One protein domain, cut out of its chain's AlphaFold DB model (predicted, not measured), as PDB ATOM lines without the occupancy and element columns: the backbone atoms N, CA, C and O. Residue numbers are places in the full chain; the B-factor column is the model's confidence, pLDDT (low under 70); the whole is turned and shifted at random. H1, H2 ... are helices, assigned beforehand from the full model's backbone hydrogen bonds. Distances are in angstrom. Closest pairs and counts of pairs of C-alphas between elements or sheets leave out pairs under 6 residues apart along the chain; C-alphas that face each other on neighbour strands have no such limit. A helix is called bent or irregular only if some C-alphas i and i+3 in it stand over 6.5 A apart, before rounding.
ATOM      1  N   PHE A   2     203.996 165.560 108.449       54.03
ATOM      2  CA  PHE A   2     204.369 166.665 109.374       54.03
ATOM      3  C   PHE A   2     203.571 166.775 110.693       54.03
ATOM      4  O   PHE A   2     204.045 167.365 111.662       54.03
ATOM      5  N   ARG A   3     202.346 166.238 110.749       57.16
ATOM      6  CA  ARG A   3     201.518 166.235 111.972       57.16
ATOM      7  C   ARG A   3     201.958 165.139 112.957       57.16
ATOM      8  O   ARG A   3     202.065 165.389 114.150       57.16
ATOM      9  N   GLN A   4     202.340 163.987 112.406       63.44
ATOM     10  CA  GLN A   4     202.857 162.819 113.123       63.44
ATOM     11  C   GLN A   4     204.206 163.112 113.797       63.44
ATOM     12  O   GLN A   4     204.434 162.696 114.926       63.44
ATOM     13  N   THR A   5     205.079 163.894 113.150       73.69
ATOM     14  CA  THR A   5     206.375 164.287 113.724       73.69
ATOM     15  C   THR A   5     206.238 165.276 114.882       73.69
ATOM     16  O   THR A   5     207.006 165.194 115.837       73.69
ATOM     17  N   LYS A   6     205.247 166.183 114.857       75.44
ATOM     18  CA  LYS A   6     204.949 167.070 115.999       75.44
ATOM     19  C   LYS A   6     204.396 166.305 117.202       75.44
ATOM     20  O   LYS A   6     204.827 166.575 118.321       75.44
ATOM     21  N   GLU A   7     203.496 165.351 116.975       78.81
ATOM     22  CA  GLU A   7     202.951 164.484 118.032       78.81
ATOM     23  C   GLU A   7     204.028 163.576 118.636       78.81
ATOM     24  O   GLU A   7     204.133 163.485 119.856       78.81
ATOM     25  N   GLN A   8     204.904 162.990 117.812       79.81
ATOM     26  CA  GLN A   8     206.063 162.226 118.288       79.81
ATOM     27  C   GLN A   8     207.010 163.088 119.128       79.81
ATOM     28  O   GLN A   8     207.457 162.657 120.188       79.81
ATOM     29  N   TRP A   9     207.282 164.330 118.713       83.69
ATOM     30  CA  TRP A   9     208.121 165.235 119.501       83.69
ATOM     31  C   TRP A   9     207.452 165.635 120.824       83.69
ATOM     32  O   TRP A   9     208.105 165.730 121.861       83.69
ATOM     33  N   GLN A  10     206.140 165.853 120.836       84.06
ATOM     34  CA  GLN A  10     205.437 166.092 122.095       84.06
ATOM     35  C   GLN A  10     205.486 164.861 123.004       84.06
ATOM     36  O   GLN A  10     205.803 165.009 124.179       84.06
ATOM     37  N   ALA A  11     205.293 163.655 122.466       81.81
ATOM     38  CA  ALA A  11     205.403 162.413 123.227       81.81
ATOM     39  C   ALA A  11     206.803 162.220 123.831       81.81
ATOM     40  O   ALA A  11     206.919 161.919 125.016       81.81
ATOM     41  N   VAL A  12     207.869 162.472 123.062       80.81
ATOM     42  CA  VAL A  12     209.253 162.411 123.557       80.81
ATOM     43  C   VAL A  12     209.484 163.446 124.659       80.81
ATOM     44  O   VAL A  12     210.023 163.101 125.705       80.81
ATOM     45  N   LYS A  13     209.043 164.699 124.484       83.44
ATOM     46  CA  LYS A  13     209.195 165.741 125.518       83.44
ATOM     47  C   LYS A  13     208.453 165.389 126.804       83.44
ATOM     48  O   LYS A  13     209.030 165.523 127.879       83.44
ATOM     49  N   THR A  14     207.218 164.907 126.700       82.62
ATOM     50  CA  THR A  14     206.420 164.473 127.854       82.62
ATOM     51  C   THR A  14     207.057 163.268 128.542       82.62
ATOM     52  O   THR A  14     207.139 163.235 129.767       82.62
ATOM     53  N   TYR A  15     207.583 162.313 127.771       76.06
ATOM     54  CA  TYR A  15     208.296 161.154 128.300       76.06
ATOM     55  C   TYR A  15     209.584 161.552 129.029       76.06
ATOM     56  O   TYR A  15     209.806 161.105 130.151       76.06
ATOM     57  N   PHE A  16     210.406 162.430 128.446       76.62
ATOM     58  CA  PHE A  16     211.602 162.950 129.111       76.62
ATOM     59  C   PHE A  16     211.244 163.735 130.373       76.62
ATOM     60  O   PHE A  16     211.828 163.469 131.415       76.62
ATOM     61  N   ALA A  17     210.257 164.634 130.324       75.56
ATOM     62  CA  ALA A  17     209.826 165.402 131.493       75.56
ATOM     63  C   ALA A  17     209.312 164.500 132.631       75.56
ATOM     64  O   ALA A  17     209.656 164.720 133.791       75.56
ATOM     65  N   ALA A  18     208.552 163.449 132.304       72.81
ATOM     66  CA  ALA A  18     208.064 162.476 133.280       72.81
ATOM     67  C   ALA A  18     209.190 161.586 133.840       72.81
ATOM     68  O   ALA A  18     209.218 161.298 135.035       72.81
ATOM     69  N   ARG A  19     210.148 161.163 133.003       67.44
ATOM     70  CA  ARG A  19     211.226 160.231 133.387       67.44
ATOM     71  C   ARG A  19     212.413 160.921 134.065       67.44
ATOM     72  O   ARG A  19     213.089 160.294 134.874       67.44
ATOM     73  N   PHE A  20     212.605 162.219 133.824       60.81
ATOM     74  CA  PHE A  20     213.614 163.051 134.491       60.81
ATOM     75  C   PHE A  20     213.415 163.104 136.015       60.81
ATOM     76  O   PHE A  20     214.370 163.229 136.775       60.81
ATOM     77  N   LEU A  21     212.172 162.957 136.486       57.50
ATOM     78  CA  LEU A  21     211.872 162.847 137.915       57.50
ATOM     79  C   LEU A  21     212.320 161.502 138.513       57.50
ATOM     80  O   LEU A  21     212.715 161.477 139.676       57.50
ATOM     81  N   ASN A  22     212.338 160.424 137.721       63.94
ATOM     82  CA  ASN A  22     212.703 159.077 138.178       63.94
ATOM     83  C   ASN A  22     214.221 158.822 138.205       63.94
ATOM     84  O   ASN A  22     214.677 158.044 139.035       63.94
ATOM     85  N   ILE A  23     215.023 159.513 137.383       72.88
ATOM     86  CA  ILE A  23     216.500 159.388 137.416       72.88
ATOM     87  C   ILE A  23     217.146 160.094 138.618       72.88
ATOM     88  O   ILE A  23     218.334 159.922 138.870       72.88
ATOM     89  N   LYS A  24     216.388 160.888 139.389       78.69
ATOM     90  CA  LYS A  24     216.909 161.589 140.578       78.69
ATOM     91  C   LYS A  24     217.533 160.624 141.583       78.69
ATOM     92  O   LYS A  24     218.583 160.927 142.138       78.69
ATOM     93  N   MET A  25     216.910 159.461 141.781       78.94
ATOM     94  CA  MET A  25     217.433 158.427 142.674       78.94
ATOM     95  C   MET A  25     218.743 157.836 142.162       78.94
ATOM     96  O   MET A  25     219.644 157.608 142.959       78.94
ATOM     97  N   GLU A  26     218.882 157.647 140.848       79.12
ATOM     98  CA  GLU A  26     220.136 157.186 140.246       79.12
ATOM     99  C   GLU A  26     221.241 158.234 140.412       79.12
ATOM    100  O   GLU A  26     222.328 157.892 140.863       79.12
ATOM    101  N   ILE A  27     220.963 159.518 140.150       85.19
ATOM    102  CA  ILE A  27     221.936 160.609 140.351       85.19
ATOM    103  C   ILE A  27     222.417 160.651 141.807       85.19
ATOM    104  O   ILE A  27     223.619 160.734 142.058       85.19
ATOM    105  N   VAL A  28     221.490 160.562 142.768       88.06
ATOM    106  CA  VAL A  28     221.830 160.515 144.197       88.06
ATOM    107  C   VAL A  28     222.651 159.267 144.515       88.06
ATOM    108  O   VAL A  28     223.678 159.381 145.174       88.06
ATOM    109  N   LEU A  29     222.252 158.095 144.018       84.81
ATOM    110  CA  LEU A  29     222.964 156.838 144.239       84.81
ATOM    111  C   LEU A  29     224.396 156.886 143.691       84.81
ATOM    112  O   LEU A  29     225.327 156.569 144.425       84.81
ATOM    113  N   PHE A  30     224.595 157.314 142.442       85.50
ATOM    114  CA  PHE A  30     225.930 157.452 141.852       85.50
ATOM    115  C   PHE A  30     226.781 158.476 142.612       85.50
ATOM    116  O   PHE A  30     227.961 158.227 142.851       85.50
ATOM    117  N   GLY A  31     226.183 159.590 143.050       89.62
ATOM    118  CA  GLY A  31     226.856 160.570 143.903       89.62
ATOM    119  C   GLY A  31     227.304 159.974 145.241       89.62
ATOM    120  O   GLY A  31     228.463 160.118 145.621       89.62
ATOM    121  N   LEU A  32     226.416 159.246 145.927       90.31
ATOM    122  CA  LEU A  32     226.722 158.563 147.189       90.31
ATOM    123  C   LEU A  32     227.790 157.481 147.017       90.31
ATOM    124  O   LEU A  32     228.649 157.344 147.879       90.31
ATOM    125  N   ILE A  33     227.769 156.740 145.909       89.50
ATOM    126  CA  ILE A  33     228.790 155.736 145.588       89.50
ATOM    127  C   ILE A  33     230.151 156.399 145.343       89.50
ATOM    128  O   ILE A  33     231.161 155.888 145.817       89.50
ATOM    129  N   GLY A  34     230.187 157.554 144.673       86.19
ATOM    130  CA  GLY A  34     231.415 158.338 144.521       86.19
ATOM    131  C   GLY A  34     231.986 158.794 145.867       86.19
ATOM    132  O   GLY A  34     233.173 158.609 146.128       86.19
ATOM    133  N   VAL A  35     231.133 159.318 146.756       90.69
ATOM    134  CA  VAL A  35     231.528 159.698 148.125       90.69
ATOM    135  C   VAL A  35     231.984 158.482 148.934       90.69
ATOM    136  O   VAL A  35     232.979 158.567 149.647       90.69
ATOM    137  N   LEU A  36     231.298 157.342 148.809       90.06
ATOM    138  CA  LEU A  36     231.685 156.087 149.449       90.06
ATOM    139  C   LEU A  36     233.070 155.633 148.982       90.06
ATOM    140  O   LEU A  36     233.891 155.289 149.823       90.06
ATOM    141  N   GLY A  37     233.340 155.659 147.674       86.12
ATOM    142  CA  GLY A  37     234.656 155.325 147.124       86.12
ATOM    143  C   GLY A  37     235.760 156.177 147.747       86.12
ATOM    144  O   GLY A  37     236.695 155.631 148.324       86.12
ATOM    145  N   ALA A  38     235.582 157.502 147.749       86.94
ATOM    146  CA  ALA A  38     236.533 158.432 148.361       86.94
ATOM    147  C   ALA A  38     236.708 158.203 149.877       86.94
ATOM    148  O   ALA A  38     237.812 158.304 150.403       86.94
ATOM    149  N   ALA A  39     235.634 157.868 150.600       88.69
ATOM    150  CA  ALA A  39     235.721 157.542 152.023       88.69
ATOM    151  C   ALA A  39     236.478 156.225 152.268       88.69
ATOM    152  O   ALA A  39     237.246 156.125 153.224       88.69
ATOM    153  N   MET A  40     236.292 155.221 151.407       84.94
ATOM    154  CA  MET A  40     236.958 153.921 151.522       84.94
ATOM    155  C   MET A  40     238.459 153.984 151.238       84.94
ATOM    156  O   MET A  40     239.187 153.186 151.815       84.94
ATOM    157  N   GLU A  41     238.945 154.959 150.461       83.69
ATOM    158  CA  GLU A  41     240.391 155.182 150.275       83.69
ATOM    159  C   GLU A  41     241.116 155.504 151.593       83.69
ATOM    160  O   GLU A  41     242.314 155.266 151.724       83.69
ATOM    161  N   THR A  42     240.396 156.009 152.602       85.44
ATOM    162  CA  THR A  42     240.967 156.285 153.932       85.44
ATOM    163  C   THR A  42     241.071 155.044 154.821       85.44
ATOM    164  O   THR A  42     241.741 155.077 155.856       85.44
ATOM    165  N   VAL A  43     240.411 153.945 154.442       84.38
ATOM    166  CA  VAL A  43     240.398 152.699 155.210       84.38
ATOM    167  C   VAL A  43     241.555 151.813 154.739       84.38
ATOM    168  O   VAL A  43     241.642 151.519 153.548       84.38
TER     169      VAL A  43
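This is residues 2 to 43 of the 168 residues of an uncharacterized protein of Clostridia bacterium (UniProt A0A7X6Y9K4). Two helices, H1 and then H2, follow each other end to end in one long rod, which turns a wide, open corner at the few residues between them. Neither helix folds back on the other, and there is no core. The printed part has 42 residues with two named helices, H1 and H2 in that order, and no named strand; the class is all helix. The whole is extended, with a radius of gyration of the C-alphas of 18.2 A, and the C-alphas span 60 by 14 by 6 A.

H1 covers residues 2 to 20 and measures 27.0 A from first to last C-alpha. It begins at C-alpha 2, at (204.369, 166.665, 109.374), and ends at C-alpha 20, at (213.614, 163.051, 134.491). H2 covers residues 24 to 40 and measures 24.1 A from first to last C-alpha. It ends at C-alpha 40, at (236.958, 153.921, 151.522). Residues 41 to 43 follow it.

H1 and H2 meet only through their link. This link, residues 21 to 23, is tight. Residues 2 to 43 stand free, with no C-alpha 8 or more residues away along the chain within 10 A. Neither helix is bent. In H2 every O i to N i+4 pair is within hydrogen-bond range, and in H1 14 of 15 are.

The two C-alphas farthest apart are those of Phe 2 and Val 43, at 60.0 A. The printed part has no cut, and no link is long. The mean pLDDT of the printed part is 79.0; residues 2 to 4 and 19 to 22 are under 70. The mean is 74 for H1 and 86 for H2.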